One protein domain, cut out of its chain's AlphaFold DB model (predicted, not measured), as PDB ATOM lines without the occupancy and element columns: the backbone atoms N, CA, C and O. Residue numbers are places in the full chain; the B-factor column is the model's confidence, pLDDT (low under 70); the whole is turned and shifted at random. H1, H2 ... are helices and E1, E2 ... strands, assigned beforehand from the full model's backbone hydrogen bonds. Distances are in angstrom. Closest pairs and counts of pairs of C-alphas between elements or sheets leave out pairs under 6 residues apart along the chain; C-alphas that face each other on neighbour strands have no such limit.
ATOM      1  N   LEU A   2       3.890 210.918  28.704       70.56
ATOM      2  CA  LEU A   2       4.397 211.194  27.352       70.56
ATOM      3  C   LEU A   2       3.731 212.458  26.802       70.56
ATOM      4  O   LEU A   2       2.507 212.525  26.731       70.56
ATOM      5  N   CYS A   3       4.524 213.451  26.406       72.50
ATOM      6  CA  CYS A   3       4.000 214.653  25.764       72.50
ATOM      7  C   CYS A   3       3.731 214.356  24.285       72.50
ATOM      8  O   CYS A   3       4.663 214.285  23.485       72.50
ATOM      9  N   LEU A   4       2.462 214.165  23.932       76.88
ATOM     10  CA  LEU A   4       2.015 213.959  22.554       76.88
ATOM     11  C   LEU A   4       1.488 215.268  21.956       76.88
ATOM     12  O   LEU A   4       1.012 216.144  22.676       76.88
ATOM     13  N   SER A   5       1.536 215.399  20.626       77.00
ATOM     14  CA  SER A   5       0.798 216.473  19.955       77.00
ATOM     15  C   SER A   5      -0.712 216.288  20.178       77.00
ATOM     16  O   SER A   5      -1.159 215.149  20.335       77.00
ATOM     17  N   PRO A   6      -1.531 217.355  20.145       74.06
ATOM     18  CA  PRO A   6      -2.977 217.240  20.371       74.06
ATOM     19  C   PRO A   6      -3.670 216.219  19.455       74.06
ATOM     20  O   PRO A   6      -4.545 215.479  19.898       74.06
ATOM     21  N   ALA A   7      -3.227 216.122  18.197       69.56
ATOM     22  CA  ALA A   7      -3.721 215.128  17.244       69.56
ATOM     23  C   ALA A   7      -3.375 213.692  17.673       69.56
ATOM     24  O   ALA A   7      -4.252 212.832  17.710       69.56
ATOM     25  N   LEU A   8      -2.119 213.437  18.062       74.00
ATOM     26  CA  LEU A   8      -1.703 212.123  18.558       74.00
ATOM     27  C   LEU A   8      -2.405 211.768  19.870       74.00
ATOM     28  O   LEU A   8      -2.769 210.617  20.061       74.00
ATOM     29  N   HIS A   9      -2.642 212.741  20.749       75.06
ATOM     30  CA  HIS A   9      -3.371 212.508  21.991       75.06
ATOM     31  C   HIS A   9      -4.827 212.091  21.730       75.06
ATOM     32  O   HIS A   9      -5.293 211.115  22.308       75.06
ATOM     33  N   SER A  10      -5.529 212.778  20.819       67.25
ATOM     34  CA  SER A  10      -6.903 212.420  20.432       67.25
ATOM     35  C   SER A  10      -6.998 211.032  19.790       67.25
ATOM     36  O   SER A  10      -7.988 210.327  19.955       67.25
ATOM     37  N   TRP A  11      -5.975 210.619  19.049       71.31
ATOM     38  CA  TRP A  11      -5.924 209.294  18.432       71.31
ATOM     39  C   TRP A  11      -5.522 208.196  19.408       71.31
ATOM     40  O   TRP A  11      -5.987 207.064  19.288       71.31
ATOM     41  N   TRP A  12      -4.692 208.538  20.388       74.75
ATOM     42  CA  TRP A  12      -4.337 207.644  21.475       74.75
ATOM     43  C   TRP A  12      -5.549 207.343  22.361       74.75
ATOM     44  O   TRP A  12      -5.810 206.177  22.638       74.75
ATOM     45  N   SER A  13      -6.354 208.356  22.710       68.38
ATOM     46  CA  SER A  13      -7.593 208.147  23.479       68.38
ATOM     47  C   SER A  13      -8.635 207.324  22.716       68.38
ATOM     48  O   SER A  13      -9.409 206.601  23.324       68.38
ATOM     49  N   ARG A  14      -8.626 207.381  21.379       64.56
ATOM     50  CA  ARG A  14      -9.474 206.553  20.503       64.56
ATOM     51  C   ARG A  14      -8.905 205.158  20.222       64.56
ATOM     52  O   ARG A  14      -9.485 204.418  19.438       64.56
ATOM     53  N   GLY A  15      -7.755 204.801  20.799       69.19
ATOM     54  CA  GLY A  15      -7.148 203.483  20.606       69.19
ATOM     55  C   GLY A  15      -6.684 203.208  19.174       69.19
ATOM     56  O   GLY A  15      -6.682 202.060  18.741       69.19
ATOM     57  N   TYR A  16      -6.281 204.232  18.415       71.50
ATOM     58  CA  TYR A  16      -5.767 204.034  17.052       71.50
ATOM     59  C   TYR A  16      -4.324 203.547  17.022       71.50
ATOM     60  O   TYR A  16      -3.910 202.896  16.065       71.50
ATOM     61  N   PHE A  17      -3.543 203.848  18.054       76.12
ATOM     62  CA  PHE A  17      -2.179 203.362  18.187       76.12
ATOM     63  C   PHE A  17      -1.823 203.144  19.656       76.12
ATOM     64  O   PHE A  17      -2.445 203.693  20.565       76.12
ATOM     65  N   ALA A  18      -0.786 202.348  19.871       81.00
ATOM     66  CA  ALA A  18      -0.221 202.043  21.171       81.00
ATOM     67  C   ALA A  18       1.303 202.148  21.134       81.00
ATOM     68  O   ALA A  18       1.926 202.225  20.070       81.00
ATOM     69  N   PHE A  19       1.897 202.124  22.322       85.88
ATOM     70  CA  PHE A  19       3.336 202.116  22.489       85.88
ATOM     71  C   PHE A  19       3.789 200.753  22.990       85.88
ATOM     72  O   PHE A  19       3.312 200.258  24.007       85.88
ATOM     73  N   ARG A  20       4.739 200.153  22.279       84.62
ATOM     74  CA  ARG A  20       5.428 198.951  22.728       84.62
ATOM     75  C   ARG A  20       6.760 199.344  23.345       84.62
ATOM     76  O   ARG A  20       7.570 200.024  22.718       84.62
ATOM     77  N   TYR A  21       6.993 198.903  24.569       87.56
ATOM     78  CA  TYR A  21       8.283 199.059  25.224       87.56
ATOM     79  C   TYR A  21       9.326 198.113  24.602       87.56
ATOM     80  O   TYR A  21       9.036 196.939  24.365       87.56
ATOM     81  N   LEU A  22      10.523 198.634  24.307       87.06
ATOM     82  CA  LEU A  22      11.633 197.858  23.736       87.06
ATOM     83  C   LEU A  22      12.798 197.648  24.711       87.06
ATOM     84  O   LEU A  22      13.480 196.630  24.625       87.06
ATOM     85  N   GLY A  23      13.061 198.596  25.614       87.19
ATOM     86  CA  GLY A  23      14.179 198.499  26.553       87.19
ATOM     87  C   GLY A  23      14.567 199.830  27.195       87.19
ATOM     88  O   GLY A  23      14.143 200.897  26.747       87.19
ATOM     89  N   ILE A  24      15.409 199.765  28.229       89.44
ATOM     90  CA  ILE A  24      16.048 200.930  28.857       89.44
ATOM     91  C   ILE A  24      17.556 200.830  28.647       89.44
ATOM     92  O   ILE A  24      18.166 199.802  28.940       89.44
ATOM     93  N   THR A  25      18.170 201.914  28.184       89.44
ATOM     94  CA  THR A  25      19.627 202.061  28.144       89.44
ATOM     95  C   THR A  25      20.061 203.046  29.232       89.44
ATOM     96  O   THR A  25      19.612 204.197  29.208       89.44
ATOM     97  N   PRO A  26      20.915 202.639  30.190       85.12
ATOM     98  CA  PRO A  26      21.494 203.578  31.140       85.12
ATOM     99  C   PRO A  26      22.466 204.508  30.404       85.12
ATOM    100  O   PRO A  26      23.274 204.064  29.592       85.12
ATOM    101  N   THR A  27      22.367 205.807  30.664       82.44
ATOM    102  CA  THR A  27      23.271 206.827  30.128       82.44
ATOM    103  C   THR A  27      23.868 207.594  31.292       82.44
ATOM    104  O   THR A  27      23.150 208.198  32.087       82.44
ATOM    105  N   GLU A  28      25.189 207.543  31.406       78.44
ATOM    106  CA  GLU A  28      25.919 208.287  32.422       78.44
ATOM    107  C   GLU A  28      26.161 209.717  31.934       78.44
ATOM    108  O   GLU A  28      26.681 209.936  30.837       78.44
ATOM    109  N   ASP A  29      25.783 210.703  32.747       72.81
ATOM    110  CA  ASP A  29      26.158 212.085  32.473       72.81
ATOM    111  C   ASP A  29      27.683 212.233  32.598       72.81
ATOM    112  O   ASP A  29      28.283 211.816  33.592       72.81
ATOM    113  N   ALA A  30      28.307 212.911  31.628       65.12
ATOM    114  CA  ALA A  30      29.755 213.165  31.573       65.12
ATOM    115  C   ALA A  30      30.329 213.891  32.818       65.12
ATOM    116  O   ALA A  30      31.543 214.028  32.948       65.12
ATOM    117  N   GLY A  31      29.462 214.357  33.728       64.06
ATOM    118  CA  GLY A  31      29.781 214.999  35.006       64.06
ATOM    119  C   GLY A  31      29.678 214.105  36.253       64.06
ATOM    120  O   GLY A  31      29.720 214.638  37.356       64.06
ATOM    121  N   GLY A  32      29.542 212.779  36.115       65.25
ATOM    122  CA  GLY A  32      29.902 211.820  37.172       65.25
ATOM    123  C   GLY A  32      28.989 211.736  38.403       65.25
ATOM    124  O   GLY A  32      29.496 211.611  39.516       65.25
ATOM    125  N   GLY A  33      27.661 211.753  38.247       66.88
ATOM    126  CA  GLY A  33      26.786 211.513  39.407       66.88
ATOM    127  C   GLY A  33      25.370 211.017  39.129       66.88
ATOM    128  O   GLY A  33      24.824 210.278  39.944       66.88
ATOM    129  N   THR A  34      24.764 211.373  37.996       72.44
ATOM    130  CA  THR A  34      23.362 211.022  37.722       72.44
ATOM    131  C   THR A  34      23.265 210.088  36.522       72.44
ATOM    132  O   THR A  34      23.653 210.443  35.410       72.44
ATOM    133  N   VAL A  35      22.758 208.874  36.763       80.50
ATOM    134  CA  VAL A  35      22.454 207.894  35.716       80.50
ATOM    135  C   VAL A  35      21.067 208.199  35.168       80.50
ATOM    136  O   VAL A  35      20.058 208.024  35.857       80.50
ATOM    137  N   ARG A  36      21.023 208.658  33.920       84.38
ATOM    138  CA  ARG A  36      19.787 208.867  33.170       84.38
ATOM    139  C   ARG A  36      19.334 207.555  32.553       84.38
ATOM    140  O   ARG A  36      20.153 206.735  32.140       84.38
ATOM    141  N   GLY A  37      18.026 207.363  32.460       84.12
ATOM    142  CA  GLY A  37      17.448 206.237  31.733       84.12
ATOM    143  C   GLY A  37      16.941 206.701  30.375       84.12
ATOM    144  O   GLY A  37      16.113 207.606  30.310       84.12
ATOM    145  N   ILE A  38      17.413 206.091  29.289       86.94
ATOM    146  CA  ILE A  38      16.823 206.277  27.960       86.94
ATOM    147  C   ILE A  38      15.876 205.111  27.700       86.94
ATOM    148  O   ILE A  38      16.317 203.971  27.586       86.94
ATOM    149  N   VAL A  39      14.580 205.396  27.609       88.31
ATOM    150  CA  VAL A  39      13.538 204.410  27.301       88.31
ATOM    151  C   VAL A  39      13.339 204.359  25.790       88.31
ATOM    152  O   VAL A  39      13.059 205.384  25.165       88.31
ATOM    153  N   HIS A  40      13.450 203.169  25.207       88.44
ATOM    154  CA  HIS A  40      13.153 202.909  23.801       88.44
ATOM    155  C   HIS A  40      11.710 202.447  23.661       88.44
ATOM    156  O   HIS A  40      11.292 201.460  24.274       88.44
ATOM    157  N   ILE A  41      10.949 203.170  22.848       90.31
ATOM    158  CA  ILE A  41       9.520 202.960  22.658       90.31
ATOM    159  C   ILE A  41       9.250 202.831  21.167       90.31
ATOM    160  O   ILE A  41       9.699 203.656  20.378       90.31
ATOM    161  N   GLN A  42       8.490 201.821  20.778       86.88
ATOM    162  CA  GLN A  42       8.044 201.618  19.411       86.88
ATOM    163  C   GLN A  42       6.579 202.025  19.272       86.88
ATOM    164  O   GLN A  42       5.735 201.595  20.058       86.88
ATOM    165  N   LEU A  43       6.265 202.832  18.264       83.12
ATOM    166  CA  LEU A  43       4.881 203.125  17.909       83.12
ATOM    167  C   LEU A  43       4.288 201.967  17.117       83.12
ATOM    168  O   LEU A  43       4.899 201.444  16.179       83.12
ATOM    169  N   HIS A  44       3.070 201.598  17.488       78.06
ATOM    170  CA  HIS A  44       2.336 200.519  16.863       78.06
ATOM    171  C   HIS A  44       0.910 200.965  16.540       78.06
ATOM    172  O   HIS A  44       0.101 201.150  17.449       78.06
ATOM    173  N   TRP A  45       0.582 201.114  15.254       75.38
ATOM    174  CA  TRP A  45      -0.802 201.344  14.833       75.38
ATOM    175  C   TRP A  45      -1.649 200.111  15.112       75.38
ATOM    176  O   TRP A  45      -1.217 198.980  14.889       75.38
ATOM    177  N   LEU A  46      -2.850 200.325  15.626       71.75
ATOM    178  CA  LEU A  46      -3.778 199.257  15.952       71.75
ATOM    179  C   LEU A  46      -4.654 198.934  14.738       71.75
ATOM    180  O   LEU A  46      -4.952 199.821  13.927       71.75
ATOM    181  N   PRO A  47      -5.012 197.651  14.558       62.38
ATOM    182  CA  PRO A  47      -5.878 197.230  13.473       62.38
ATOM    183  C   PRO A  47      -7.249 197.890  13.586       62.38
ATOM    184  O   PRO A  47      -7.762 198.125  14.680       62.38
ATOM    185  N   ARG A  48      -7.857 198.148  12.429       56.41
ATOM    186  CA  ARG A  48      -9.214 198.653  12.324       56.41
ATOM    187  C   ARG A  48     -10.154 197.640  12.951       56.41
ATOM    188  O   ARG A  48     -10.302 196.511  12.477       56.41
ATOM    189  N   GLN A  49     -10.789 198.071  14.027       54.25
ATOM    190  CA  GLN A  49     -11.918 197.382  14.606       54.25
ATOM    191  C   GLN A  49     -13.094 197.634  13.666       54.25
ATOM    192  O   GLN A  49     -13.832 198.599  13.794       54.25
ATOM    193  N   THR A  50     -13.227 196.829  12.609       44.06
ATOM    194  CA  THR A  50     -14.516 196.770  11.927       44.06
ATOM    195  C   THR A  50     -15.492 196.269  12.966       44.06
ATOM    196  O   THR A  50     -15.379 195.116  13.389       44.06
ATOM    197  N   THR A  51     -16.434 197.130  13.355       43.38
ATOM    198  CA  THR A  51     -17.718 196.705  13.894       43.38
ATOM    199  C   THR A  51     -18.098 195.505  13.048       43.38
ATOM    200  O   THR A  51     -18.223 195.633  11.824       43.38
ATOM    201  N   GLU A  90      -2.992 190.744  13.989       54.31
ATOM    202  CA  GLU A  90      -1.737 191.260  13.438       54.31
ATOM    203  C   GLU A  90      -1.809 191.498  11.923       54.31
ATOM    204  O   GLU A  90      -1.104 192.379  11.433       54.31
ATOM    205  N   SER A  91      -2.651 190.754  11.197       54.56
ATOM    206  CA  SER A  91      -2.843 190.871   9.743       54.56
ATOM    207  C   SER A  91      -3.924 191.873   9.316       54.56
ATOM    208  O   SER A  91      -4.050 192.172   8.129       54.56
ATOM    209  N   ARG A  92      -4.724 192.400  10.254       54.78
ATOM    210  CA  ARG A  92      -5.816 193.331   9.934       54.78
ATOM    211  C   ARG A  92      -5.282 194.695   9.465       54.78
ATOM    212  O   ARG A  92      -4.267 195.165   9.984       54.78
ATOM    213  N   PRO A  93      -5.997 195.382   8.550       51.97
ATOM    214  CA  PRO A  93      -5.620 196.724   8.102       51.97
ATOM    215  C   PRO A  93      -5.545 197.683   9.297       51.97
ATOM    216  O   PRO A  93      -6.490 197.738  10.080       51.97
ATOM    217  N   ARG A  94      -4.446 198.425   9.468       55.81
ATOM    218  CA  ARG A  94      -4.224 199.330  10.617       55.81
ATOM    219  C   ARG A  94      -4.664 200.764  10.297       55.81
ATOM    220  O   ARG A  94      -4.698 201.153   9.134       55.81
ATOM    221  N   PHE A  95      -5.064 201.536  11.311       55.91
ATOM    222  CA  PHE A  95      -5.582 202.899  11.113       55.91
ATOM    223  C   PHE A  95      -4.521 203.954  10.757       55.91
ATOM    224  O   PHE A  95      -3.378 203.895  11.202       55.91
ATOM    225  N   GLY A  96      -5.019 204.960  10.022       41.06
ATOM    226  CA  GLY A  96      -4.454 206.264   9.662       41.06
ATOM    227  C   GLY A  96      -5.105 206.725   8.340       41.06
ATOM    228  O   GLY A  96      -4.778 206.184   7.295       41.06
ATOM    229  N   SER A  97      -6.119 207.609   8.338       41.81
ATOM    230  CA  SER A  97      -6.921 207.883   7.113       41.81
ATOM    231  C   SER A  97      -7.311 209.354   6.944       41.81
ATOM    232  O   SER A  97      -7.347 210.089   7.936       41.81
ATOM    233  N   PRO A  98      -7.647 209.790   5.708       38.88
ATOM    234  CA  PRO A  98      -9.053 210.191   5.536       38.88
ATOM    235  C   PRO A  98      -9.861 209.661   4.325       38.88
ATOM    236  O   PRO A  98     -11.064 209.886   4.344       38.88
ATOM    237  N   GLY A 125       6.307 200.555  13.799       72.25
ATOM    238  CA  GLY A 125       7.693 200.146  13.951       72.25
ATOM    239  C   GLY A 125       8.655 201.309  14.172       72.25
ATOM    240  O   GLY A 125       9.799 201.059  14.549       72.25
ATOM    241  N   HIS A 126       8.201 202.559  14.021       79.19
ATOM    242  CA  HIS A 126       9.021 203.725  14.328       79.19
ATOM    243  C   HIS A 126       9.411 203.735  15.808       79.19
ATOM    244  O   HIS A 126       8.553 203.615  16.686       79.19
ATOM    245  N   VAL A 127      10.710 203.870  16.073       83.94
ATOM    246  CA  VAL A 127      11.270 203.855  17.425       83.94
ATOM    247  C   VAL A 127      11.604 205.274  17.853       83.94
ATOM    248  O   VAL A 127      12.247 206.025  17.122       83.94
ATOM    249  N   PHE A 128      11.185 205.617  19.062       85.69
ATOM    250  CA  PHE A 128      11.462 206.879  19.721       85.69
ATOM    251  C   PHE A 128      12.200 206.616  21.024       85.69
ATOM    252  O   PHE A 128      11.954 205.630  21.720       85.69
ATOM    253  N   THR A 129      13.087 207.539  21.366       87.31
ATOM    254  CA  THR A 129      13.833 207.512  22.619       87.31
ATOM    255  C   THR A 129      13.321 208.603  23.539       87.31
ATOM    256  O   THR A 129      13.279 209.770  23.148       87.31
ATOM    257  N   VAL A 130      12.976 208.239  24.770       86.88
ATOM    258  CA  VAL A 130      12.628 209.194  25.821       86.88
ATOM    259  C   VAL A 130      13.733 209.191  26.859       86.88
ATOM    260  O   VAL A 130      13.971 208.185  27.522       86.88
ATOM    261  N   THR A 131      14.407 210.325  26.995       87.38
ATOM    262  CA  THR A 131      15.444 210.517  28.008       87.38
ATOM    263  C   THR A 131      14.802 210.986  29.304       87.38
ATOM    264  O   THR A 131      14.153 212.032  29.331       87.38
ATOM    265  N   LEU A 132      15.006 210.229  30.377       86.31
ATOM    266  CA  LEU A 132      14.533 210.549  31.718       86.31
ATOM    267  C   LEU A 132      15.710 210.854  32.649       86.31
ATOM    268  O   LEU A 132      16.775 210.244  32.515       86.31
ATOM    269  N   PRO A 133      15.540 211.791  33.594       85.56
ATOM    270  CA  PRO A 133      16.623 212.245  34.459       85.56
ATOM    271  C   PRO A 133      17.049 211.193  35.494       85.56
ATOM    272  O   PRO A 133      18.176 211.258  35.972       85.56
ATOM    273  N   SER A 134      16.189 210.221  35.820       87.31
ATOM    274  CA  SER A 134      16.475 209.144  36.774       87.31
ATOM    275  C   SER A 134      16.130 207.766  36.211       87.31
ATOM    276  O   SER A 134      15.139 207.593  35.498       87.31
ATOM    277  N   MET A 135      16.922 206.759  36.589       86.62
ATOM    278  CA  MET A 135      16.661 205.356  36.257       86.62
ATOM    279  C   MET A 135      15.358 204.831  36.886       86.62
ATOM    280  O   MET A 135      14.654 204.042  36.262       86.62
ATOM    281  N   ASP A 136      15.001 205.297  38.085       88.25
ATOM    282  CA  ASP A 136      13.747 204.924  38.761       88.25
ATOM    283  C   ASP A 136      12.520 205.419  37.973       88.25
ATOM    284  O   ASP A 136      11.547 204.694  37.770       88.25
ATOM    285  N   GLU A 137      12.586 206.635  37.429       87.00
ATOM    286  CA  GLU A 137      11.525 207.165  36.567       87.00
ATOM    287  C   GLU A 137      11.428 206.401  35.244       87.00
ATOM    288  O   GLU A 137      10.323 206.159  34.754       87.00
ATOM    289  N   ALA A 138      12.566 205.972  34.687       87.00
ATOM    290  CA  ALA A 138      12.593 205.136  33.490       87.00
ATOM    291  C   ALA A 138      11.947 203.769  33.720       87.00
ATOM    292  O   ALA A 138      11.183 203.308  32.874       87.00
ATOM    293  N   GLN A 139      12.172 203.162  34.886       87.19
ATOM    294  CA  GLN A 139      11.512 201.916  35.274       87.19
ATOM    295  C   GLN A 139      10.003 202.100  35.459       87.19
ATOM    296  O   GLN A 139       9.225 201.291  34.955       87.19
ATOM    297  N   LYS A 140       9.565 203.188  36.105       89.56
ATOM    298  CA  LYS A 140       8.131 203.513  36.238       89.56
ATOM    299  C   LYS A 140       7.467 203.720  34.880       89.56
ATOM    300  O   LYS A 140       6.356 203.248  34.656       89.56
ATOM    301  N   MET A 141       8.150 204.406  33.962       86.69
ATOM    302  CA  MET A 141       7.663 204.591  32.600       86.69
ATOM    303  C   MET A 141       7.555 203.260  31.853       86.69
ATOM    304  O   MET A 141       6.530 203.013  31.222       86.69
ATOM    305  N   ALA A 142       8.573 202.401  31.945       87.69
ATOM    306  CA  ALA A 142       8.546 201.076  31.334       87.69
ATOM    307  C   ALA A 142       7.375 200.239  31.865       87.69
ATOM    308  O   ALA A 142       6.590 199.737  31.068       87.69
ATOM    309  N   ALA A 143       7.180 200.197  33.186       87.69
ATOM    310  CA  ALA A 143       6.068 199.476  33.801       87.69
ATOM    311  C   ALA A 143       4.698 199.982  33.314       87.69
ATOM    312  O   ALA A 143       3.810 199.186  33.020       87.69
ATOM    313  N   MET A 144       4.525 201.300  33.171       88.69
ATOM    314  CA  MET A 144       3.287 201.879  32.634       88.69
ATOM    315  C   MET A 144       3.046 201.518  31.165       88.69
ATOM    316  O   MET A 144       1.908 201.253  30.782       88.69
ATOM    317  N   LEU A 145       4.093 201.499  30.337       87.31
ATOM    318  CA  LEU A 145       3.990 201.111  28.926       87.31
ATOM    319  C   LEU A 145       3.676 199.619  28.775       87.31
ATOM    320  O   LEU A 145       2.848 199.244  27.949       87.31
ATOM    321  N   GLU A 146       4.289 198.770  29.597       86.44
ATOM    322  CA  GLU A 146       3.992 197.338  29.630       86.44
ATOM    323  C   GLU A 146       2.565 197.063  30.105       86.44
ATOM    324  O   GLU A 146       1.868 196.256  29.492       86.44
ATOM    325  N   LEU A 147       2.097 197.771  31.137       86.31
ATOM    326  CA  LEU A 147       0.714 197.677  31.603       86.31
ATOM    327  C   LEU A 147      -0.270 198.099  30.507       86.31
ATOM    328  O   LEU A 147      -1.224 197.378  30.228       86.31
ATOM    329  N   GLN A 148      -0.021 199.232  29.846       85.19
ATOM    330  CA  GLN A 148      -0.842 199.715  28.735       85.19
ATOM    331  C   GLN A 148      -0.901 198.698  27.590       85.19
ATOM    332  O   GLN A 148      -1.977 198.439  27.043       85.19
ATOM    333  N   TRP A 149       0.235 198.086  27.252       83.44
ATOM    334  CA  TRP A 149       0.297 197.026  26.252       83.44
ATOM    335  C   TRP A 149      -0.483 195.782  26.689       83.44
ATOM    336  O   TRP A 149      -1.246 195.231  25.902       83.44
ATOM    337  N   ALA A 150      -0.357 195.361  27.949       80.94
ATOM    338  CA  ALA A 150      -1.100 194.224  28.486       80.94
ATOM    339  C   ALA A 150      -2.617 194.468  28.479       80.94
ATOM    340  O   ALA A 150      -3.369 193.598  28.052       80.94
ATOM    341  N   CYS A 151      -3.076 195.659  28.874       78.38
ATOM    342  CA  CYS A 151      -4.488 196.040  28.805       78.38
ATOM    343  C   CYS A 151      -5.021 195.988  27.373       78.38
ATOM    344  O   CYS A 151      -6.119 195.489  27.150       78.38
ATOM    345  N   LEU A 152      -4.233 196.446  26.400       72.06
ATOM    346  CA  LEU A 152      -4.595 196.347  24.993       72.06
ATOM    347  C   LEU A 152      -4.722 194.885  24.537       72.06
ATOM    348  O   LEU A 152      -5.666 194.567  23.823       72.06
ATOM    349  N   GLN A 153      -3.811 194.003  24.957       72.06
ATOM    350  CA  GLN A 153      -3.898 192.566  24.665       72.06
ATOM    351  C   GLN A 153      -5.125 191.919  25.330       72.06
ATOM    352  O   GLN A 153      -5.782 191.069  24.743       72.06
ATOM    353  N   ILE A 154      -5.476 192.338  26.547       71.50
ATOM    354  CA  ILE A 154      -6.667 191.837  27.247       71.50
ATOM    355  C   ILE A 154      -7.947 192.321  26.557       71.50
ATOM    356  O   ILE A 154      -8.841 191.517  26.306       71.50
ATOM    357  N   ALA A 155      -8.031 193.612  26.224       65.25
ATOM    358  CA  ALA A 155      -9.164 194.191  25.504       65.25
ATOM    359  C   ALA A 155      -9.334 193.555  24.119       65.25
ATOM    360  O   ALA A 155     -10.445 193.330  23.645       65.25
ATOM    361  N   SER A 156      -8.220 193.224  23.472       57.50
ATOM    362  CA  SER A 156      -8.261 192.571  22.179       57.50
ATOM    363  C   SER A 156      -8.718 191.107  22.288       57.50
ATOM    364  O   SER A 156      -9.529 190.664  21.476       57.50
ATOM    365  N   MET A 157      -8.325 190.395  23.351       58.28
ATOM    366  CA  MET A 157      -8.792 189.037  23.659       58.28
ATOM    367  C   MET A 157     -10.255 188.950  24.125       58.28
ATOM    368  O   MET A 157     -10.884 187.910  23.940       58.28
ATOM    369  N   SER A 158     -10.811 189.996  24.743       58.53
ATOM    370  CA  SER A 158     -12.172 189.980  25.306       58.53
ATOM    371  C   SER A 158     -13.285 190.206  24.276       58.53
ATOM    372  O   SER A 158     -14.455 190.265  24.647       58.53
ATOM    373  N   GLY A 159     -12.950 190.339  22.988       50.50
ATOM    374  CA  GLY A 159     -13.924 190.655  21.941       50.50
ATOM    375  C   GLY A 159     -14.358 192.126  21.920       50.50
ATOM    376  O   GLY A 159     -15.133 192.504  21.048       50.50
ATOM    377  N   ALA A 160     -13.800 192.973  22.797       51.41
ATOM    378  CA  ALA A 160     -13.886 194.429  22.667       51.41
ATOM    379  C   ALA A 160     -13.066 194.958  21.469       51.41
ATOM    380  O   ALA A 160     -13.155 196.133  21.131       51.41
ATOM    381  N   ALA A 161     -12.305 194.088  20.787       48.06
ATOM    382  CA  ALA A 161     -11.751 194.327  19.456       48.06
ATOM    383  C   ALA A 161     -12.859 194.388  18.382       48.06
ATOM    384  O   ALA A 161     -12.991 193.492  17.546       48.06
ATOM    385  N   GLY A 162     -13.657 195.448  18.404       41.69
ATOM    386  CA  GLY A 162     -14.796 195.654  17.514       41.69
ATOM    387  C   GLY A 162     -15.698 196.826  17.901       41.69
ATOM    388  O   GLY A 162     -16.526 197.217  17.078       41.69
ATOM    389  N   ASP A 163     -15.566 197.359  19.119       45.84
ATOM    390  CA  ASP A 163     -16.390 198.460  19.609       45.84
ATOM    391  C   ASP A 163     -15.572 199.754  19.666       45.84
ATOM    392  O   ASP A 163     -14.776 199.974  20.582       45.84
ATOM    393  N   ASP A 164     -15.794 200.625  18.675       48.22
ATOM    394  CA  ASP A 164     -15.178 201.955  18.583       48.22
ATOM    395  C   ASP A 164     -15.488 202.832  19.818       48.22
ATOM    396  O   ASP A 164     -14.776 203.807  20.072       48.22
ATOM    397  N   ASN A 165     -16.506 202.470  20.612       47.59
ATOM    398  CA  ASN A 165     -16.873 203.155  21.848       47.59
ATOM    399  C   ASN A 165     -16.228 202.566  23.112       47.59
ATOM    400  O   ASN A 165     -16.415 203.130  24.186       47.59
ATOM    401  N   PHE A 166     -15.434 201.490  23.034       54.19
ATOM    402  CA  PHE A 166     -14.846 200.856  24.226       54.19
ATOM    403  C   PHE A 166     -13.959 201.804  25.052       54.19
ATOM    404  O   PHE A 166     -13.863 201.672  26.270       54.19
ATOM    405  N   LEU A 167     -13.310 202.766  24.389       55.47
ATOM    406  CA  LEU A 167     -12.509 203.819  25.027       55.47
ATOM    407  C   LEU A 167     -13.208 205.189  25.018       55.47
ATOM    408  O   LEU A 167     -12.616 206.187  25.426       55.47
ATOM    409  N   TYR A 168     -14.440 205.253  24.513       51.06
ATOM    410  CA  TYR A 168     -15.225 206.476  24.453       51.06
ATOM    411  C   TYR A 168     -16.062 206.568  25.731       51.06
ATOM    412  O   TYR A 168     -17.191 206.090  25.790       51.06
ATOM    413  N   GLU A 169     -15.503 207.172  26.779       52.00
ATOM    414  CA  GLU A 169     -16.325 207.667  27.884       52.00
ATOM    415  C   GLU A 169     -17.153 208.837  27.330       52.00
ATOM    416  O   GLU A 169     -16.635 209.928  27.091       52.00
ATOM    417  N   GLY A 170     -18.423 208.571  27.005       46.69
ATOM    418  CA  GLY A 170     -19.394 209.604  26.659       46.69
ATOM    419  C   GLY A 170     -19.556 210.542  27.849       46.69
ATOM    420  O   GLY A 170     -20.076 210.149  28.889       46.69
TER     421      GLY A 170
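What this domain is: This is residues 2 to 51, 90 to 98 and 125 to 170 of the 190 residues of an uncharacterized protein of Sporothrix brasiliensis 5110 (UniProt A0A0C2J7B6). What would one see first in this model? A long, strongly twisted sheet of three strands, built on the hairpin E1 and E2 with the shorter E3 beside E2, has one long helix, H2, packed along one face, mostly over E1 and E2. The short helix H1 only grazes the sheet, near the first residues of E1, and the long hairpin and H2 run along the length of an elongated body. What is it made of? The printed part has 105 residues with two named helices and three named strands, in the order H1, E1, E2, E3, H2 along the chain; the sheet order is E1 - E2 - E3, all antiparallel, and the class is mixed, helices and strands, in two layers, with H2 on one face of the sheet. How spread out is it? It is loose, with a radius of gyration of the C-alphas of 16.2 A, and the C-alphas span 55 by 30 by 28 A.

How they stand to each other: Where does the first helix stand? H1, residues 6 to 13, only grazes the sheet with its residues 8 to 12. Its closest C-alphas to E1, residues 17 to 28, are those of Trp 12 and Ala 18, 7.0 A apart. How is the sheet joined? E1 and E2, residues 35 to 45, form a hairpin, antiparallel at 161 degrees between their directions, with N 20 and O 42 at 2.8 A and N 38 and O 25 at 2.9 A, within hydrogen-bond range. E3, residues 127 to 132, is antiparallel to E2 at 149 degrees, with N 39 and O 130 at 2.9 A and N 132 and O 37 at 2.8 A, also within range; E1 and E3 are the edge strands. Where does the long helix lie? H2, residues 135 to 157, is on the sheet at a height of 8.7 A, over E1 and E2 but only just not over E3, on which 2 of its 23 C-alphas fall; it runs along the strands, at 10 degrees to E2 on the local plane. The closest C-alphas of H2 and E1 are those of Leu 145 and Tyr 21, 6.0 A apart, and those of H2 and E2 are Met 135 and Gly 37, 4.7 A apart. What else holds for the helices? H1 and H2 are apart, and in both each O i to N i+4 pair is within hydrogen-bond range.

Where its parts are: Where do the first elements run? H1 begins at C-alpha 6, at (-2.977, 217.240, 20.371). E1 is 31.9 A from first to last C-alpha and bends by 55 degrees at residue 22. Where do the others run? E2 is also 31.9 A long and begins at C-alpha 35, at (22.454, 207.894, 35.716), while E3 measures 16.1 A. H2 is the longest helix, 32.8 A, and ends at C-alpha 157, at (-8.792, 189.037, 23.659).

The domain as a whole: How large is it? The two C-alphas farthest apart are those of Gly 32 and Thr 51, at 55.1 A. Where is the printed part cut, and how are the elements linked? Residues 52 to 89 and 99 to 124 are not printed; C-alphas 51 and 90 are 16.9 A apart, and C-alphas 98 and 125 are 21.3 A apart. Of the links that are printed whole, H1 to E1 and E3 to H2 are tight and E1 to E2 is short, while E2 to E3 is the link across the cut. Where is confidence low? The mean pLDDT of the printed part is 72.0, and 39 residues are under 70, among them 47 to 51, 90 to 98 and 155 to 170; residues 158 to 170 hold no named element.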